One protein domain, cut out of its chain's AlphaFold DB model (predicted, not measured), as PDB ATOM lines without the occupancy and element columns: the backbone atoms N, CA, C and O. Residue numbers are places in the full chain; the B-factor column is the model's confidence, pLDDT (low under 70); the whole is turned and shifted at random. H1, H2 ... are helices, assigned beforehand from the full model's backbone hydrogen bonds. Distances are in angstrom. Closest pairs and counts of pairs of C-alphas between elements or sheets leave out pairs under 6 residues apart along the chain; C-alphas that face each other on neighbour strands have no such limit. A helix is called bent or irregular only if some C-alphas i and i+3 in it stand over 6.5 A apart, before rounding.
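This is residues 4 to 148 of the 655 residues of the protein "HTH cro/C1-type domain-containing protein" of Bacteroidales bacterium (UniProt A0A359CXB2). Two helical lobes sit end to end: H1 to H5 make a cluster of mostly short helices, and H6 to H9 make the other lobe, where H6 crosses the hairpin partner H7, H8 folds back beside H7, and short H9 lies at the far end. H6 is nearest the middle of the whole, at the join between the lobes. The printed part has 145 residues with nine named helices, H1 to H9 in order, and no named strand; the class is all helix. It is elongated, spanning 53 by 30 by 26 A, and only just compact, close to loose, with a radius of gyration of the C-alphas of 17.4 A.

Start at H6, residues 74 to 90, the longest helix. With residues 75 to 82 alone it touches H7, residues 101 to 116, about perpendicular at 79 degrees; the closest C-alphas are Lys 75 and Glu 108, 5.8 A. H7 and H8, residues 121 to 135, form a helical hairpin at a shallow tilt of 25 degrees, opposite ways, closest at the C-alphas of Gln 110 and Val 131, 6.6 A. H9, residues 142 to 148, is close to H8 but not clearly touching, with C-alphas Tyr 125 and Phe 145 7.1 A apart. H6 is also close to but not clearly touching H5, residues 65 to 72, about perpendicular at 77 degrees, and the closest C-alphas, those of Phe 71 and His 77, are 6.1 A apart. H5 forms a helical hairpin with H4, residues 51 to 60, closest at C-alphas Glu 51 and Thr 72, 4.7 A. H4 only just touches H2, residues 23 to 30, with 3 pairs of C-alphas within 8 A, the closest those of Ile 30 and Lys 56, 6.9 A. H3, residues 36 to 43, touches H2 at C-alphas Asp 24 and Arg 36, 5.1 A, and touches H1, residues 5 to 18, at C-alphas Gly 9 and Glu 43, 3.8 A. Every O i to N i+4 pair is within hydrogen-bond range in H1, H2, H3, H4, H6, H7 and H9; H8 has 9 of 11, and H5 has 1 of 4, beside 3 of 5 O i to N i+3 pairs.

Find C-alpha 5 at (1.021, 157.354, 381.524), where H1 begins its 19.7 A. H5 is irregular: C-alphas 67 and 70 are 7.2 A apart. From C-alpha 74 at (-11.846, 152.622, 385.402) H6 runs 24.2 A; H7 measures 22.2 A and H8 21.8 A. H9 ends at C-alpha 148, (-7.300, 138.932, 362.642).

The C-alphas farthest apart, Lys 20 and Glu 122, are 53.9 A apart. The printed part has no cut and no long link. Its mean pLDDT is 90.6, and no printed residue is under 70.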
ATOM      1  N   THR A   4      -0.006 161.858 379.914       81.50
ATOM      2  CA  THR A   4       0.230 160.471 379.504       81.50
ATOM      3  C   THR A   4       0.625 159.614 380.699       81.50
ATOM      4  O   THR A   4       1.123 160.107 381.712       81.50
ATOM      5  N   LEU A   5       0.464 158.297 380.557       83.94
ATOM      6  CA  LEU A   5       1.021 157.354 381.524       83.94
ATOM      7  C   LEU A   5       2.556 157.465 381.604       83.94
ATOM      8  O   LEU A   5       3.114 157.302 382.682       83.94
ATOM      9  N   ILE A   6       3.225 157.784 380.491       84.81
ATOM     10  CA  ILE A   6       4.680 157.987 380.436       84.81
ATOM     11  C   ILE A   6       5.089 159.209 381.264       84.81
ATOM     12  O   ILE A   6       5.986 159.107 382.092       84.81
ATOM     13  N   GLU A   7       4.418 160.349 381.096       87.00
ATOM     14  CA  GLU A   7       4.686 161.560 381.887       87.00
ATOM     15  C   GLU A   7       4.426 161.328 383.377       87.00
ATOM     16  O   GLU A   7       5.224 161.752 384.209       87.00
ATOM     17  N   LEU A   8       3.358 160.598 383.721       89.69
ATOM     18  CA  LEU A   8       3.119 160.179 385.100       89.69
ATOM     19  C   LEU A   8       4.246 159.270 385.616       89.69
ATOM     20  O   LEU A   8       4.700 159.444 386.743       89.69
ATOM     21  N   GLY A   9       4.716 158.324 384.802       91.44
ATOM     22  CA  GLY A   9       5.838 157.446 385.131       91.44
ATOM     23  C   GLY A   9       7.140 158.208 385.381       91.44
ATOM     24  O   GLY A   9       7.830 157.940 386.365       91.44
ATOM     25  N   ILE A  10       7.439 159.209 384.549       91.81
ATOM     26  CA  ILE A  10       8.590 160.107 384.714       91.81
ATOM     27  C   ILE A  10       8.473 160.892 386.024       91.81
ATOM     28  O   ILE A  10       9.442 160.948 386.778       91.81
ATOM     29  N   GLU A  11       7.296 161.439 386.332       93.06
ATOM     30  CA  GLU A  11       7.054 162.175 387.580       93.06
ATOM     31  C   GLU A  11       7.208 161.274 388.816       93.06
ATOM     32  O   GLU A  11       7.817 161.664 389.815       93.06
ATOM     33  N   VAL A  12       6.710 160.035 388.737       94.19
ATOM     34  CA  VAL A  12       6.882 159.007 389.777       94.19
ATOM     35  C   VAL A  12       8.358 158.690 389.983       94.19
ATOM     36  O   VAL A  12       8.832 158.709 391.122       94.19
ATOM     37  N   LYS A  13       9.101 158.463 388.897       95.12
ATOM     38  CA  LYS A  13      10.537 158.184 388.948       95.12
ATOM     39  C   LYS A  13      11.309 159.355 389.555       95.12
ATOM     40  O   LYS A  13      12.092 159.145 390.480       95.12
ATOM     41  N   ALA A  14      11.051 160.576 389.088       93.38
ATOM     42  CA  ALA A  14      11.700 161.787 389.579       93.38
ATOM     43  C   ALA A  14      11.426 162.006 391.075       93.38
ATOM     44  O   ALA A  14      12.356 162.233 391.849       93.38
ATOM     45  N   SER A  15      10.172 161.843 391.506       94.19
ATOM     46  CA  SER A  15       9.778 161.975 392.913       94.19
ATOM     47  C   SER A  15      10.412 160.892 393.796       94.19
ATOM     48  O   SER A  15      10.848 161.170 394.918       94.19
ATOM     49  N   ARG A  16      10.513 159.649 393.299       96.31
ATOM     50  CA  ARG A  16      11.198 158.551 393.999       96.31
ATOM     51  C   ARG A  16      12.692 158.837 394.159       96.31
ATOM     52  O   ARG A  16      13.233 158.672 395.253       96.31
ATOM     53  N   GLU A  17      13.353 159.261 393.086       94.94
ATOM     54  CA  GLU A  17      14.787 159.570 393.073       94.94
ATOM     55  C   GLU A  17      15.115 160.780 393.954       94.94
ATOM     56  O   GLU A  17      16.090 160.740 394.706       94.94
ATOM     57  N   GLN A  18      14.254 161.803 393.974       94.88
ATOM     58  CA  GLN A  18      14.377 162.944 394.884       94.88
ATOM     59  C   GLN A  18      14.333 162.513 396.358       94.88
ATOM     60  O   GLN A  18      15.067 163.049 397.190       94.88
ATOM     61  N   LYS A  19      13.516 161.505 396.682       94.00
ATOM     62  CA  LYS A  19      13.444 160.895 398.019       94.00
ATOM     63  C   LYS A  19      14.542 159.851 398.279       94.00
ATOM     64  O   LYS A  19      14.556 159.268 399.358       94.00
ATOM     65  N   LYS A  20      15.469 159.642 397.332       94.81
ATOM     66  CA  LYS A  20      16.590 158.681 397.396       94.81
ATOM     67  C   LYS A  20      16.156 157.240 397.679       94.81
ATOM     68  O   LYS A  20      16.866 156.503 398.352       94.81
ATOM     69  N   LEU A  21      14.992 156.846 397.170       94.00
ATOM     70  CA  LEU A  21      14.474 155.489 397.325       94.00
ATOM     71  C   LEU A  21      14.796 154.654 396.087       94.00
ATOM     72  O   LEU A  21      14.609 155.103 394.955       94.00
ATOM     73  N   THR A  22      15.205 153.407 396.275       94.69
ATOM     74  CA  THR A  22      15.177 152.391 395.216       94.69
ATOM     75  C   THR A  22      13.741 151.910 394.965       94.69
ATOM     76  O   THR A  22      12.836 152.120 395.777       94.69
ATOM     77  N   GLN A  23      13.503 151.244 393.829       94.88
ATOM     78  CA  GLN A  23      12.192 150.648 393.524       94.88
ATOM     79  C   GLN A  23      11.784 149.601 394.576       94.88
ATOM     80  O   GLN A  23      10.622 149.553 394.976       94.88
ATOM     81  N   ASP A  24      12.738 148.796 395.061       92.94
ATOM     82  CA  ASP A  24      12.501 147.797 396.111       92.94
ATOM     83  C   ASP A  24      12.172 148.440 397.462       92.94
ATOM     84  O   ASP A  24      11.265 147.987 398.161       92.94
ATOM     85  N   GLU A  25      12.873 149.510 397.841       92.44
ATOM     86  CA  GLU A  25      12.592 150.234 399.086       92.44
ATOM     87  C   GLU A  25      11.221 150.903 399.052       92.44
ATOM     88  O   GLU A  25      10.479 150.816 400.029       92.44
ATOM     89  N   LEU A  26      10.842 151.513 397.923       92.38
ATOM     90  CA  LEU A  26       9.508 152.087 397.763       92.38
ATOM     91  C   LEU A  26       8.419 151.006 397.845       92.38
ATOM     92  O   LEU A  26       7.418 151.212 398.532       92.38
ATOM     93  N   ALA A  27       8.621 149.840 397.218       92.81
ATOM     94  CA  ALA A  27       7.686 148.718 397.323       92.81
ATOM     95  C   ALA A  27       7.514 148.259 398.779       92.81
ATOM     96  O   ALA A  27       6.387 148.130 399.262       92.81
ATOM     97  N   LYS A  28       8.624 148.081 399.508       91.62
ATOM     98  CA  LYS A  28       8.616 147.688 400.928       91.62
ATOM     99  C   LYS A  28       7.942 148.732 401.822       91.62
ATOM    100  O   LYS A  28       7.216 148.360 402.737       91.62
ATOM    101  N   LEU A  29       8.155 150.020 401.550       89.75
ATOM    102  CA  LEU A  29       7.568 151.127 402.313       89.75
ATOM    103  C   LEU A  29       6.047 151.230 402.174       89.75
ATOM    104  O   LEU A  29       5.398 151.771 403.070       89.75
ATOM    105  N   ILE A  30       5.488 150.778 401.050       90.75
ATOM    106  CA  ILE A  30       4.043 150.810 400.806       90.75
ATOM    107  C   ILE A  30       3.372 149.506 401.260       90.75
ATOM    108  O   ILE A  30       2.256 149.540 401.781       90.75
ATOM    109  N   GLY A  31       4.048 148.368 401.089       85.81
ATOM    110  CA  GLY A  31       3.535 147.050 401.454       85.81
ATOM    111  C   GLY A  31       2.656 146.407 400.375       85.81
ATOM    112  O   GLY A  31       2.500 146.905 399.257       85.81
ATOM    113  N   THR A  32       2.082 145.250 400.700       76.25
ATOM    114  CA  THR A  32       1.274 144.461 399.763       76.25
ATOM    115  C   THR A  32       0.000 145.210 399.330       76.25
ATOM    116  O   THR A  32      -0.608 145.937 400.123       76.25
ATOM    117  N   PRO A  33      -0.432 145.067 398.058       77.88
ATOM    118  CA  PRO A  33       0.050 144.136 397.028       77.88
ATOM    119  C   PRO A  33       1.154 144.697 396.096       77.88
ATOM    120  O   PRO A  33       1.350 144.160 395.009       77.88
ATOM    121  N   ILE A  34       1.859 145.774 396.463       87.88
ATOM    122  CA  ILE A  34       2.845 146.419 395.578       87.88
ATOM    123  C   ILE A  34       4.202 145.713 395.666       87.88
ATOM    124  O   ILE A  34       4.724 145.461 396.749       87.88
ATOM    125  N   ASN A  35       4.792 145.420 394.508       91.06
ATOM    126  CA  ASN A  35       6.142 144.883 394.373       91.06
ATOM    127  C   ASN A  35       6.994 145.785 393.462       91.06
ATOM    128  O   ASN A  35       6.486 146.713 392.825       91.06
ATOM    129  N   ARG A  36       8.296 145.493 393.383       92.19
ATOM    130  CA  ARG A  36       9.255 146.223 392.540       92.19
ATOM    131  C   ARG A  36       8.800 146.346 391.089       92.19
ATOM    132  O   ARG A  36       8.909 147.418 390.505       92.19
ATOM    133  N   SER A  37       8.280 145.262 390.515       89.00
ATOM    134  CA  SER A  37       7.871 145.208 389.109       89.00
ATOM    135  C   SER A  37       6.709 146.151 388.806       89.00
ATOM    136  O   SER A  37       6.702 146.781 387.756       89.00
ATOM    137  N   ILE A  38       5.750 146.301 389.726       90.06
ATOM    138  CA  ILE A  38       4.639 147.255 389.571       90.06
ATOM    139  C   ILE A  38       5.168 148.690 389.483       90.06
ATOM    140  O   ILE A  38       4.732 149.449 388.620       90.06
ATOM    141  N   ILE A  39       6.123 149.049 390.344       91.38
ATOM    142  CA  ILE A  39       6.744 150.379 390.339       91.38
ATOM    143  C   ILE A  39       7.554 150.574 389.057       91.38
ATOM    144  O   ILE A  39       7.396 151.590 388.390       91.38
ATOM    145  N   ALA A  40       8.363 149.584 388.672       90.25
ATOM    146  CA  ALA A  40       9.160 149.642 387.451       90.25
ATOM    147  C   ALA A  40       8.289 149.835 386.199       90.25
ATOM    148  O   ALA A  40       8.563 150.725 385.399       90.25
ATOM    149  N   HIS A  41       7.203 149.067 386.056       88.19
ATOM    150  CA  HIS A  41       6.291 149.196 384.917       88.19
ATOM    151  C   HIS A  41       5.550 150.538 384.892       88.19
ATOM    152  O   HIS A  41       5.288 151.052 383.804       88.19
ATOM    153  N   LEU A  42       5.215 151.108 386.056       91.06
ATOM    154  CA  LEU A  42       4.629 152.447 386.135       91.06
ATOM    155  C   LEU A  42       5.646 153.514 385.711       91.06
ATOM    156  O   LEU A  42       5.325 154.352 384.878       91.06
ATOM    157  N   GLU A  43       6.872 153.464 386.237       91.19
ATOM    158  CA  GLU A  43       7.945 154.418 385.909       91.19
ATOM    159  C   GLU A  43       8.328 154.398 384.429       91.19
ATOM    160  O   GLU A  43       8.663 155.431 383.857       91.19
ATOM    161  N   GLN A  44       8.260 153.225 383.803       84.44
ATOM    162  CA  GLN A  44       8.502 153.043 382.373       84.44
ATOM    163  C   GLN A  44       7.290 153.430 381.510       84.44
ATOM    164  O   GLN A  44       7.379 153.402 380.286       84.44
ATOM    165  N   GLY A  45       6.145 153.754 382.121       83.06
ATOM    166  CA  GLY A  45       4.904 154.047 381.409       83.06
ATOM    167  C   GLY A  45       4.287 152.838 380.696       83.06
ATOM    168  O   GLY A  45       3.440 153.018 379.828       83.06
ATOM    169  N   ILE A  46       4.702 151.614 381.048       77.56
ATOM    170  CA  ILE A  46       4.247 150.360 380.424       77.56
ATOM    171  C   ILE A  46       2.861 149.974 380.934       77.56
ATOM    172  O   ILE A  46       2.003 149.552 380.160       77.56
ATOM    173  N   ARG A  47       2.638 150.076 382.252       83.31
ATOM    174  CA  ARG A  47       1.382 149.639 382.871       83.31
ATOM    175  C   ARG A  47       0.954 150.553 384.006       83.31
ATOM    176  O   ARG A  47       1.721 150.818 384.926       83.31
ATOM    177  N   CYS A  48      -0.311 150.962 383.970       86.00
ATOM    178  CA  CYS A  48      -0.945 151.675 385.070       86.00
ATOM    179  C   CYS A  48      -1.382 150.672 386.162       86.00
ATOM    180  O   CYS A  48      -2.127 149.732 385.852       86.00
ATOM    181  N   PRO A  49      -0.932 150.815 387.425       87.88
ATOM    182  CA  PRO A  49      -1.404 149.990 388.534       87.88
ATOM    183  C   PRO A  49      -2.909 150.152 388.780       87.88
ATOM    184  O   PRO A  49      -3.525 151.118 388.339       87.88
ATOM    185  N   LYS A  50      -3.498 149.221 389.540       85.88
ATOM    186  CA  LYS A  50      -4.880 149.369 390.030       85.88
ATOM    187  C   LYS A  50      -5.014 150.633 390.885       85.88
ATOM    188  O   LYS A  50      -4.044 151.008 391.542       85.88
ATOM    189  N   GLU A  51      -6.216 151.207 390.925       85.75
ATOM    190  CA  GLU A  51      -6.557 152.443 391.652       85.75
ATOM    191  C   GLU A  51      -5.903 152.528 393.041       85.75
ATOM    192  O   GLU A  51      -5.047 153.387 393.249       85.75
ATOM    193  N   ASP A  52      -6.177 151.563 393.927       86.75
ATOM    194  CA  ASP A  52      -5.614 151.530 395.286       86.75
ATOM    195  C   ASP A  52      -4.081 151.550 395.312       86.75
ATOM    196  O   ASP A  52      -3.457 152.105 396.216       86.75
ATOM    197  N   SER A  53      -3.447 150.884 394.344       90.25
ATOM    198  CA  SER A  53      -1.988 150.790 394.277       90.25
ATOM    199  C   SER A  53      -1.379 152.086 393.754       90.25
ATOM    200  O   SER A  53      -0.396 152.565 394.317       90.25
ATOM    201  N   LEU A  54      -1.974 152.671 392.711       90.38
ATOM    202  CA  LEU A  54      -1.528 153.941 392.149       90.38
ATOM    203  C   LEU A  54      -1.660 155.068 393.180       90.38
ATOM    204  O   LEU A  54      -0.705 155.810 393.402       90.38
ATOM    205  N   GLU A  55      -2.803 155.146 393.862       91.44
ATOM    206  CA  GLU A  55      -3.048 156.130 394.914       91.44
ATOM    207  C   GLU A  55      -2.015 156.019 396.042       91.44
ATOM    208  O   GLU A  55      -1.427 157.027 396.439       91.44
ATOM    209  N   LYS A  56      -1.736 154.802 396.530       92.06
ATOM    210  CA  LYS A  56      -0.724 154.577 397.575       92.06
ATOM    211  C   LYS A  56       0.673 155.018 397.135       92.06
ATOM    212  O   LYS A  56       1.363 155.676 397.914       92.06
ATOM    213  N   ILE A  57       1.086 154.684 395.907       92.62
ATOM    214  CA  ILE A  57       2.391 155.080 395.353       92.62
ATOM    215  C   ILE A  57       2.488 156.605 395.284       92.62
ATOM    216  O   ILE A  57       3.406 157.196 395.855       92.62
ATOM    217  N   CYS A  58       1.522 157.253 394.634       93.50
ATOM    218  CA  CYS A  58       1.567 158.690 394.398       93.50
ATOM    219  C   CYS A  58       1.440 159.502 395.691       93.50
ATOM    220  O   CYS A  58       2.165 160.482 395.854       93.50
ATOM    221  N   LYS A  59       0.603 159.077 396.650       93.00
ATOM    222  CA  LYS A  59       0.524 159.714 397.974       93.00
ATOM    223  C   LYS A  59       1.823 159.566 398.760       93.00
ATOM    224  O   LYS A  59       2.267 160.535 399.367       93.00
ATOM    225  N   LYS A  60       2.462 158.390 398.731       93.00
ATOM    226  CA  LYS A  60       3.738 158.164 399.432       93.00
ATOM    227  C   LYS A  60       4.872 159.021 398.864       93.00
ATOM    228  O   LYS A  60       5.737 159.478 399.613       93.00
ATOM    229  N   LEU A  61       4.850 159.244 397.553       94.06
ATOM    230  CA  LEU A  61       5.789 160.108 396.846       94.06
ATOM    231  C   LEU A  61       5.402 161.594 396.872       94.06
ATOM    232  O   LEU A  61       6.166 162.400 396.358       94.06
ATOM    233  N   GLU A  62       4.281 161.960 397.504       93.19
ATOM    234  CA  GLU A  62       3.761 163.338 397.586       93.19
ATOM    235  C   GLU A  62       3.481 163.979 396.212       93.19
ATOM    236  O   GLU A  62       3.534 165.196 396.042       93.19
ATOM    237  N   ILE A  63       3.115 163.158 395.224       92.62
ATOM    238  CA  ILE A  63       2.756 163.619 393.880       92.62
ATOM    239  C   ILE A  63       1.350 164.225 393.919       92.62
ATOM    240  O   ILE A  63       0.392 163.602 394.391       92.62
ATOM    241  N   SER A  64       1.206 165.438 393.381       90.25
ATOM    242  CA  SER A  64      -0.072 166.158 393.370       90.25
ATOM    243  C   SER A  64      -1.186 165.357 392.684       90.25
ATOM    244  O   SER A  64      -1.003 164.830 391.584       90.25
ATOM    245  N   GLU A  65      -2.379 165.340 393.294       88.50
ATOM    246  CA  GLU A  65      -3.564 164.627 392.784       88.50
ATOM    247  C   GLU A  65      -3.911 164.978 391.332       88.50
ATOM    248  O   GLU A  65      -4.443 164.146 390.601       88.50
ATOM    249  N   ARG A  66      -3.565 166.189 390.877       83.88
ATOM    250  CA  ARG A  66      -3.807 166.627 389.495       83.88
ATOM    251  C   ARG A  66      -3.134 165.739 388.440       83.88
ATOM    252  O   ARG A  66      -3.591 165.741 387.301       83.88
ATOM    253  N   PHE A  67      -2.056 165.038 388.801       83.38
ATOM    254  CA  PHE A  67      -1.267 164.218 387.878       83.38
ATOM    255  C   PHE A  67      -1.778 162.781 387.775       83.38
ATOM    256  O   PHE A  67      -1.771 162.224 386.687       83.38
ATOM    257  N   TRP A  68      -2.244 162.183 388.875       87.44
ATOM    258  CA  TRP A  68      -2.550 160.746 388.922       87.44
ATOM    259  C   TRP A  68      -4.034 160.426 389.121       87.44
ATOM    260  O   TRP A  68      -4.491 159.380 388.674       87.44
ATOM    261  N   LYS A  69      -4.831 161.322 389.716       86.69
ATOM    262  CA  LYS A  69      -6.264 161.083 389.966       86.69
ATOM    263  C   LYS A  69      -7.083 160.797 388.696       86.69
ATOM    264  O   LYS A  69      -7.975 159.962 388.754       86.69
ATOM    265  N   PRO A  70      -6.796 161.393 387.519       83.44
ATOM    266  CA  PRO A  70      -7.484 161.003 386.284       83.44
ATOM    267  C   PRO A  70      -7.288 159.528 385.895       83.44
ATOM    268  O   PRO A  70      -8.151 158.958 385.227       83.44
ATOM    269  N   PHE A  71      -6.178 158.914 386.317       83.12
ATOM    270  CA  PHE A  71      -5.821 157.526 386.025       83.12
ATOM    271  C   PHE A  71      -6.491 156.515 386.964       83.12
ATOM    272  O   PHE A  71      -6.417 155.319 386.697       83.12
ATOM    273  N   THR A  72      -7.165 156.962 388.031       83.31
ATOM    274  CA  THR A  72      -7.924 156.060 388.913       83.31
ATOM    275  C   THR A  72      -9.298 155.699 388.352       83.31
ATOM    276  O   THR A  72      -9.877 154.691 388.736       83.31
ATOM    277  N   ASN A  73      -9.813 156.471 387.390       84.38
ATOM    278  CA  ASN A  73     -11.068 156.153 386.719       84.38
ATOM    279  C   ASN A  73     -10.924 154.876 385.871       84.38
ATOM    280  O   ASN A  73     -10.078 154.792 384.978       84.38
ATOM    281  N   GLN A  74     -11.812 153.906 386.105       84.44
ATOM    282  CA  GLN A  74     -11.846 152.622 385.402       84.44
ATOM    283  C   GLN A  74     -11.913 152.769 383.873       84.44
ATOM    284  O   GLN A  74     -11.278 151.998 383.154       84.44
ATOM    285  N   LYS A  75     -12.639 153.770 383.356       86.62
ATOM    286  CA  LYS A  75     -12.706 154.034 381.911       86.62
ATOM    287  C   LYS A  75     -11.377 154.539 381.354       86.62
ATOM    288  O   LYS A  75     -10.960 154.078 380.293       86.62
ATOM    289  N   THR A  76     -10.687 155.414 382.090       85.94
ATOM    290  CA  THR A  76      -9.333 155.867 381.743       85.94
ATOM    291  C   THR A  76      -8.364 154.689 381.717       85.94
ATOM    292  O   THR A  76      -7.587 154.548 380.778       85.94
ATOM    293  N   HIS A  77      -8.423 153.817 382.728       84.31
ATOM    294  CA  HIS A  77      -7.562 152.637 382.818       84.31
ATOM    295  C   HIS A  77      -7.776 151.694 381.626       84.31
ATOM    296  O   HIS A  77      -6.825 151.367 380.918       84.31
ATOM    297  N   LYS A  78      -9.041 151.389 381.308       88.69
ATOM    298  CA  LYS A  78      -9.435 150.593 380.134       88.69
ATOM    299  C   LYS A  78      -8.960 151.219 378.817       88.69
ATOM    300  O   LYS A  78      -8.500 150.502 377.933       88.69
ATOM    301  N   ARG A  79      -9.044 152.548 378.683       91.75
ATOM    302  CA  ARG A  79      -8.545 153.289 377.512       91.75
ATOM    303  C   ARG A  79      -7.035 153.138 377.355       91.75
ATOM    304  O   ARG A  79      -6.580 152.864 376.257       91.75
ATOM    305  N   ILE A  80      -6.272 153.289 378.435       88.44
ATOM    306  CA  ILE A  80      -4.807 153.163 378.414       88.44
ATOM    307  C   ILE A  80      -4.384 151.743 378.025       88.44
ATOM    308  O   ILE A  80      -3.489 151.566 377.202       88.44
ATOM    309  N   GLU A  81      -5.038 150.725 378.587       89.69
ATOM    310  CA  GLU A  81      -4.776 149.336 378.206       89.69
ATOM    311  C   GLU A  81      -5.143 149.076 376.733       89.69
ATOM    312  O   GLU A  81      -4.378 148.439 376.010       89.69
ATOM    313  N   PHE A  82      -6.261 149.631 376.255       94.00
ATOM    314  CA  PHE A  82      -6.647 149.567 374.845       94.00
ATOM    315  C   PHE A  82      -5.635 150.267 373.922       94.00
ATOM    316  O   PHE A  82      -5.245 149.694 372.910       94.00
ATOM    317  N   GLU A  83      -5.174 151.471 374.272       94.00
ATOM    318  CA  GLU A  83      -4.160 152.239 373.529       94.00
ATOM    319  C   GLU A  83      -2.830 151.494 373.435       94.00
ATOM    320  O   GLU A  83      -2.186 151.514 372.387       94.00
ATOM    321  N   SER A  84      -2.444 150.798 374.506       90.44
ATOM    322  CA  SER A  84      -1.252 149.949 374.529       90.44
ATOM    323  C   SER A  84      -1.364 148.812 373.508       90.44
ATOM    324  O   SER A  84      -0.511 148.680 372.631       90.44
ATOM    325  N   VAL A  85      -2.468 148.058 373.527       94.94
ATOM    326  CA  VAL A  85      -2.696 146.963 372.565       94.94
ATOM    327  C   VAL A  85      -2.864 147.486 371.132       94.94
ATOM    328  O   VAL A  85      -2.398 146.866 370.178       94.94
ATOM    329  N   LEU A  86      -3.491 148.648 370.955       96.06
ATOM    330  CA  LEU A  86      -3.643 149.266 369.641       96.06
ATOM    331  C   LEU A  86      -2.297 149.761 369.082       96.06
ATOM    332  O   LEU A  86      -2.053 149.637 367.882       96.06
ATOM    333  N   SER A  87      -1.403 150.263 369.940       93.12
ATOM    334  CA  SER A  87      -0.035 150.650 369.554       93.12
ATOM    335  C   SER A  87       0.755 149.460 369.009       93.12
ATOM    336  O   SER A  87       1.468 149.588 368.015       93.12
ATOM    337  N   GLU A  88       0.570 148.287 369.618       94.00
ATOM    338  CA  GLU A  88       1.157 147.015 369.185       94.00
ATOM    339  C   GLU A  88       0.602 146.539 367.827       94.00
ATOM    340  O   GLU A  88       1.361 146.025 367.002       94.00
ATOM    341  N   LEU A  89      -0.692 146.763 367.553       96.00
ATOM    342  CA  LEU A  89      -1.320 146.459 366.258       96.00
ATOM    343  C   LEU A  89      -0.778 147.345 365.128       96.00
ATOM    344  O   LEU A  89      -0.506 146.858 364.036       96.00
ATOM    345  N   CYS A  90      -0.645 148.647 365.380       93.12
ATOM    346  CA  CYS A  90      -0.248 149.617 364.360       93.12
ATOM    347  C   CYS A  90       1.272 149.799 364.240       93.12
ATOM    348  O   CYS A  90       1.726 150.496 363.336       93.12
ATOM    349  N   GLY A  91       2.064 149.233 365.156       89.56
ATOM    350  CA  GLY A  91       3.518 149.411 365.190       89.56
ATOM    351  C   GLY A  91       3.964 150.855 365.458       89.56
ATOM    352  O   GLY A  91       5.060 151.244 365.057       89.56
ATOM    353  N   SER A  92       3.121 151.666 366.101       86.81
ATOM    354  CA  SER A  92       3.384 153.079 366.396       86.81
ATOM    355  C   SER A  92       2.757 153.486 367.724       86.81
ATOM    356  O   SER A  92       1.691 152.984 368.068       86.81
ATOM    357  N   SER A  93       3.370 154.431 368.441       85.44
ATOM    358  CA  SER A  93       2.796 154.963 369.682       85.44
ATOM    359  C   SER A  93       1.476 155.689 369.412       85.44
ATOM    360  O   SER A  93       1.426 156.604 368.588       85.44
ATOM    361  N   ILE A  94       0.418 155.287 370.118       87.56
ATOM    362  CA  ILE A  94      -0.921 155.864 370.000       87.56
ATOM    363  C   ILE A  94      -1.349 156.448 371.344       87.56
ATOM    364  O   ILE A  94      -1.294 155.779 372.373       87.56
ATOM    365  N   ASN A  95      -1.793 157.706 371.331       84.88
ATOM    366  CA  ASN A  95      -2.375 158.382 372.487       84.88
ATOM    367  C   ASN A  95      -3.291 159.541 372.051       84.88
ATOM    368  O   ASN A  95      -3.259 159.983 370.904       84.88
ATOM    369  N   ILE A  96      -4.111 160.032 372.982       84.56
ATOM    370  CA  ILE A  96      -5.133 161.078 372.756       84.56
ATOM    371  C   ILE A  96      -4.891 162.347 373.578       84.56
ATOM    372  O   ILE A  96      -5.813 163.106 373.872       84.56
ATOM    373  N   VAL A  97      -3.636 162.600 373.950       75.12
ATOM    374  CA  VAL A  97      -3.225 163.681 374.869       75.12
ATOM    375  C   VAL A  97      -3.663 165.060 374.388       75.12
ATOM    376  O   VAL A  97      -4.026 165.916 375.195       75.12
ATOM    377  N   ASN A  98      -3.672 165.248 373.067       79.38
ATOM    378  CA  ASN A  98      -3.959 166.522 372.418       79.38
ATOM    379  C   ASN A  98      -5.460 166.830 372.284       79.38
ATOM    380  O   ASN A  98      -5.814 167.911 371.818       79.38
ATOM    381  N   HIS A  99      -6.344 165.913 372.692       85.31
ATOM    382  CA  HIS A  99      -7.793 166.114 372.641       85.31
ATOM    383  C   HIS A  99      -8.341 166.732 373.930       85.31
ATOM    384  O   HIS A  99      -7.810 166.523 375.025       85.31
ATOM    385  N   ASP A 100      -9.440 167.481 373.825       87.69
ATOM    386  CA  ASP A 100     -10.128 168.022 374.997       87.69
ATOM    387  C   ASP A 100     -10.913 166.940 375.758       87.69
ATOM    388  O   ASP A 100     -11.255 165.881 375.229       87.69
ATOM    389  N   LYS A 101     -11.241 167.215 377.025       84.88
ATOM    390  CA  LYS A 101     -11.897 166.247 377.923       84.88
ATOM    391  C   LYS A 101     -13.220 165.695 377.382       84.88
ATOM    392  O   LYS A 101     -13.552 164.553 377.683       84.88
ATOM    393  N   THR A 102     -13.978 166.472 376.612       88.75
ATOM    394  CA  THR A 102     -15.260 166.026 376.049       88.75
ATOM    395  C   THR A 102     -15.033 164.931 375.013       88.75
ATOM    396  O   THR A 102     -15.714 163.903 375.045       88.75
ATOM    397  N   ILE A 103     -14.031 165.109 374.147       91.12
ATOM    398  CA  ILE A 103     -13.620 164.104 373.160       91.12
ATOM    399  C   ILE A 103     -13.128 162.835 373.867       91.12
ATOM    400  O   ILE A 103     -13.562 161.739 373.514       91.12
ATOM    401  N   ILE A 104     -12.300 162.981 374.908       89.81
ATOM    402  CA  ILE A 104     -11.790 161.850 375.703       89.81
ATOM    403  C   ILE A 104     -12.933 161.046 376.332       89.81
ATOM    404  O   ILE A 104     -12.994 159.830 376.167       89.81
ATOM    405  N   ASN A 105     -13.881 161.712 376.996       89.75
ATOM    406  CA  ASN A 105     -15.020 161.048 377.634       89.75
ATOM    407  C   ASN A 105     -15.909 160.313 376.612       89.75
ATOM    408  O   ASN A 105     -16.458 159.240 376.896       89.75
ATOM    409  N   SER A 106     -16.062 160.890 375.414       93.19
ATOM    410  CA  SER A 106     -16.779 160.255 374.308       93.19
ATOM    411  C   SER A 106     -16.059 158.988 373.844       93.19
ATOM    412  O   SER A 106     -16.694 157.938 373.742       93.19
ATOM    413  N   LEU A 107     -14.747 159.063 373.608       94.38
ATOM    414  CA  LEU A 107     -13.908 157.927 373.224       94.38
ATOM    415  C   LEU A 107     -13.961 156.801 374.260       94.38
ATOM    416  O   LEU A 107     -14.238 155.658 373.909       94.38
ATOM    417  N   GLU A 108     -13.773 157.128 375.535       93.44
ATOM    418  CA  GLU A 108     -13.850 156.175 376.645       93.44
ATOM    419  C   GLU A 108     -15.191 155.438 376.678       93.44
ATOM    420  O   GLU A 108     -15.240 154.230 376.898       93.44
ATOM    421  N   SER A 109     -16.286 156.142 376.388       92.81
ATOM    422  CA  SER A 109     -17.615 155.532 376.297       92.81
ATOM    423  C   SER A 109     -17.781 154.648 375.052       92.81
ATOM    424  O   SER A 109     -18.497 153.650 375.117       92.81
ATOM    425  N   GLN A 110     -17.132 154.973 373.925       93.94
ATOM    426  CA  GLN A 110     -17.128 154.111 372.733       93.94
ATOM    427  C   GLN A 110     -16.285 152.847 372.946       93.94
ATOM    428  O   GLN A 110     -16.747 151.759 372.609       93.94
ATOM    429  N   ILE A 111     -15.096 152.968 373.544       94.81
ATOM    430  CA  ILE A 111     -14.261 151.815 373.914       94.81
ATOM    431  C   ILE A 111     -15.043 150.916 374.865       94.81
ATOM    432  O   ILE A 111     -15.161 149.718 374.630       94.81
ATOM    433  N   ASP A 112     -15.646 151.488 375.908       92.19
ATOM    434  CA  ASP A 112     -16.411 150.701 376.866       92.19
ATOM    435  C   ASP A 112     -17.571 149.950 376.202       92.19
ATOM    436  O   ASP A 112     -17.756 148.759 376.455       92.19
ATOM    437  N   ARG A 113     -18.281 150.604 375.272       91.56
ATOM    438  CA  ARG A 113     -19.376 150.008 374.497       91.56
ATOM    439  C   ARG A 113     -18.940 148.786 373.687       91.56
ATOM    440  O   ARG A 113     -19.698 147.823 373.646       91.56
ATOM    441  N   ILE A 114     -17.770 148.827 373.051       92.81
ATOM    442  CA  ILE A 114     -17.259 147.718 372.227       92.81
ATOM    443  C   ILE A 114     -16.998 146.465 373.069       92.81
ATOM    444  O   ILE A 114     -17.234 145.363 372.596       92.81
ATOM    445  N   PHE A 115     -16.564 146.635 374.321       92.00
ATOM    446  CA  PHE A 115     -16.229 145.518 375.213       92.00
ATOM    447  C   PHE A 115     -17.377 145.042 376.117       92.00
ATOM    448  O   PHE A 115     -17.209 144.079 376.857       92.00
ATOM    449  N   THR A 116     -18.508 145.749 376.151       86.31
ATOM    450  CA  THR A 116     -19.609 145.463 377.097       86.31
ATOM    451  C   THR A 116     -20.900 145.047 376.418       86.31
ATOM    452  O   THR A 116     -21.723 144.377 377.041       86.31
ATOM    453  N   LYS A 117     -21.114 145.456 375.167       83.06
ATOM    454  CA  LYS A 117     -22.309 145.082 374.417       83.06
ATOM    455  C   LYS A 117     -22.051 143.820 373.615       83.06
ATOM    456  O   LYS A 117     -20.999 143.682 373.002       83.06
ATOM    457  N   ASP A 118     -23.059 142.960 373.572       85.62
ATOM    458  CA  ASP A 118     -23.107 141.856 372.623       85.62
ATOM    459  C   ASP A 118     -23.447 142.437 371.245       85.62
ATOM    460  O   ASP A 118     -24.589 142.814 370.967       85.62
ATOM    461  N   LEU A 119     -22.406 142.682 370.454       90.50
ATOM    462  CA  LEU A 119     -22.489 143.280 369.128       90.50
ATOM    463  C   LEU A 119     -22.292 142.181 368.086       90.50
ATOM    464  O   LEU A 119     -21.395 141.349 368.212       90.50
ATOM    465  N   ASP A 120     -23.079 142.223 367.013       92.81
ATOM    466  CA  ASP A 120     -22.804 141.372 365.856       92.81
ATOM    467  C   ASP A 120     -21.491 141.786 365.153       92.81
ATOM    468  O   ASP A 120     -20.818 142.759 365.517       92.81
ATOM    469  N   THR A 121     -21.096 141.028 364.131       94.25
ATOM    470  CA  THR A 121     -19.824 141.251 363.428       94.25
ATOM    471  C   THR A 121     -19.764 142.618 362.730       94.25
ATOM    472  O   THR A 121     -18.749 143.307 362.846       94.25
ATOM    473  N   GLU A 122     -20.842 143.052 362.064       95.56
ATOM    474  CA  GLU A 122     -20.892 144.355 361.379       95.56
ATOM    475  C   GLU A 122     -20.877 145.502 362.385       95.56
ATOM    476  O   GLU A 122     -20.147 146.483 362.232       95.56
ATOM    477  N   GLN A 123     -21.671 145.373 363.446       95.12
ATOM    478  CA  GLN A 123     -21.733 146.354 364.515       95.12
ATOM    479  C   GLN A 123     -20.369 146.500 365.184       95.12
ATOM    480  O   GLN A 123     -19.918 147.628 365.389       95.12
ATOM    481  N   THR A 124     -19.692 145.394 365.497       96.19
ATOM    482  CA  THR A 124     -18.363 145.437 366.115       96.19
ATOM    483  C   THR A 124     -17.354 146.112 365.192       96.19
ATOM    484  O   THR A 124     -16.663 147.035 365.628       96.19
ATOM    485  N   TYR A 125     -17.330 145.738 363.908       97.25
ATOM    486  CA  TYR A 125     -16.475 146.362 362.899       97.25
ATOM    487  C   TYR A 125     -16.683 147.882 362.834       97.25
ATOM    488  O   TYR A 125     -15.738 148.651 363.008       97.25
ATOM    489  N   HIS A 126     -17.927 148.340 362.675       96.38
ATOM    490  CA  HIS A 126     -18.226 149.767 362.572       96.38
ATOM    491  C   HIS A 126     -17.919 150.548 363.857       96.38
ATOM    492  O   HIS A 126     -17.418 151.673 363.780       96.38
ATOM    493  N   ASN A 127     -18.184 149.977 365.039       95.31
ATOM    494  CA  ASN A 127     -17.819 150.627 366.300       95.31
ATOM    495  C   ASN A 127     -16.291 150.706 366.453       95.31
ATOM    496  O   ASN A 127     -15.785 151.758 366.847       95.31
ATOM    497  N   PHE A 128     -15.550 149.658 366.079       96.62
ATOM    498  CA  PHE A 128     -14.087 149.679 366.091       96.62
ATOM    499  C   PHE A 128     -13.527 150.730 365.129       96.62
ATOM    500  O   PHE A 128     -12.738 151.577 365.546       96.62
ATOM    501  N   CYS A 129     -14.003 150.775 363.880       96.75
ATOM    502  CA  CYS A 129     -13.619 151.816 362.923       96.75
ATOM    503  C   CYS A 129     -13.896 153.225 363.462       96.75
ATOM    504  O   CYS A 129     -13.056 154.110 363.320       96.75
ATOM    505  N   ARG A 130     -15.038 153.430 364.131       95.81
ATOM    506  CA  ARG A 130     -15.373 154.712 364.764       95.81
ATOM    507  C   ARG A 130     -14.381 155.093 365.862       95.81
ATOM    508  O   ARG A 130     -14.042 156.268 365.971       95.81
ATOM    509  N   VAL A 131     -13.919 154.136 366.666       95.81
ATOM    510  CA  VAL A 131     -12.893 154.378 367.694       95.81
ATOM    511  C   VAL A 131     -11.566 154.800 367.060       95.81
ATOM    512  O   VAL A 131     -10.955 155.755 367.530       95.81
ATOM    513  N   LEU A 132     -11.152 154.173 365.956       95.88
ATOM    514  CA  LEU A 132      -9.891 154.506 365.276       95.88
ATOM    515  C   LEU A 132      -9.833 155.943 364.736       95.88
ATOM    516  O   LEU A 132      -8.750 156.525 364.679       95.88
ATOM    517  N   VAL A 133     -10.982 156.549 364.412       94.50
ATOM    518  CA  VAL A 133     -11.055 157.954 363.971       94.50
ATOM    519  C   VAL A 133     -10.518 158.912 365.038       94.50
ATOM    520  O   VAL A 133      -9.826 159.865 364.692       94.50
ATOM    521  N   PHE A 134     -10.761 158.645 366.328       93.88
ATOM    522  CA  PHE A 134     -10.240 159.484 367.419       93.88
ATOM    523  C   PHE A 134      -8.706 159.529 367.445       93.88
ATOM    524  O   PHE A 134      -8.122 160.525 367.874       93.88
ATOM    525  N   TYR A 135      -8.071 158.462 366.963       93.50
ATOM    526  CA  TYR A 135      -6.624 158.294 366.922       93.50
ATOM    527  C   TYR A 135      -6.002 158.673 365.570       93.50
ATOM    528  O   TYR A 135      -4.782 158.652 365.442       93.50
ATOM    529  N   GLY A 136      -6.808 159.005 364.554       92.31
ATOM    530  CA  GLY A 136      -6.313 159.308 363.205       92.31
ATOM    531  C   GLY A 136      -5.705 158.101 362.481       92.31
ATOM    532  O   GLY A 136      -4.851 158.268 361.613       92.31
ATOM    533  N   ILE A 137      -6.119 156.884 362.839       93.44
ATOM    534  CA  ILE A 137      -5.581 155.639 362.275       93.44
ATOM    535  C   ILE A 137      -6.445 155.200 361.096       93.44
ATOM    536  O   ILE A 137      -7.677 155.236 361.168       93.44
ATOM    537  N   LYS A 138      -5.804 154.744 360.011       91.69
ATOM    538  CA  LYS A 138      -6.501 154.145 358.864       91.69
ATOM    539  C   LYS A 138      -7.361 152.977 359.347       91.69
ATOM    540  O   LYS A 138      -6.843 152.044 359.948       91.69
ATOM    541  N   THR A 139      -8.657 153.004 359.061       95.19
ATOM    542  CA  THR A 139      -9.569 151.931 359.468       95.19
ATOM    543  C   THR A 139      -9.211 150.605 358.788       95.19
ATOM    544  O   THR A 139      -8.753 150.617 357.642       95.19
ATOM    545  N   PRO A 140      -9.397 149.453 359.461       95.75
ATOM    546  CA  PRO A 140      -9.196 148.154 358.841       95.75
ATOM    547  C   PRO A 140     -10.189 147.939 357.697       95.75
ATOM    548  O   PRO A 140     -11.359 148.318 357.806       95.75
ATOM    549  N   THR A 141      -9.764 147.279 356.625       96.50
ATOM    550  CA  THR A 141     -10.667 146.647 355.672       96.50
ATOM    551  C   THR A 141     -11.470 145.578 356.403       96.50
ATOM    552  O   THR A 141     -11.061 145.048 357.443       96.50
ATOM    553  N   LYS A 142     -12.645 145.261 355.863       96.06
ATOM    554  CA  LYS A 142     -13.508 144.241 356.451       96.06
ATOM    555  C   LYS A 142     -12.809 142.880 356.513       96.06
ATOM    556  O   LYS A 142     -12.879 142.216 357.539       96.06
ATOM    557  N   ASP A 143     -12.053 142.517 355.480       96.44
ATOM    558  CA  ASP A 143     -11.349 141.232 355.433       96.44
ATOM    559  C   ASP A 143     -10.170 141.165 356.405       96.44
ATOM    560  O   ASP A 143     -10.002 140.151 357.079       96.44
ATOM    561  N   PHE A 144      -9.412 142.257 356.578       97.31
ATOM    562  CA  PHE A 144      -8.391 142.331 357.628       97.31
ATOM    563  C   PHE A 144      -9.020 142.139 359.012       97.31
ATOM    564  O   PHE A 144      -8.528 141.363 359.835       97.31
ATOM    565  N   PHE A 145     -10.136 142.833 359.263       97.56
ATOM    566  CA  PHE A 145     -10.859 142.726 360.523       97.56
ATOM    567  C   PHE A 145     -11.344 141.298 360.774       97.56
ATOM    568  O   PHE A 145     -11.119 140.778 361.862       97.56
ATOM    569  N   LEU A 146     -11.964 140.649 359.785       96.38
ATOM    570  CA  LEU A 146     -12.449 139.272 359.903       96.38
ATOM    571  C   LEU A 146     -11.308 138.265 360.090       96.38
ATOM    572  O   LEU A 146     -11.449 137.327 360.870       96.38
ATOM    573  N   LYS A 147     -10.174 138.470 359.411       95.94
ATOM    574  CA  LYS A 147      -9.005 137.589 359.485       95.94
ATOM    575  C   LYS A 147      -8.342 137.604 360.862       95.94
ATOM    576  O   LYS A 147      -7.980 136.538 361.359       95.94
ATOM    577  N   TYR A 148      -8.146 138.786 361.450       97.00
ATOM    578  CA  TYR A 148      -7.300 138.932 362.642       97.00
ATOM    579  C   TYR A 148      -8.040 139.311 363.916       97.00
ATOM    580  O   TYR A 148      -7.607 138.903 364.990       97.00
TER     581      TYR A 148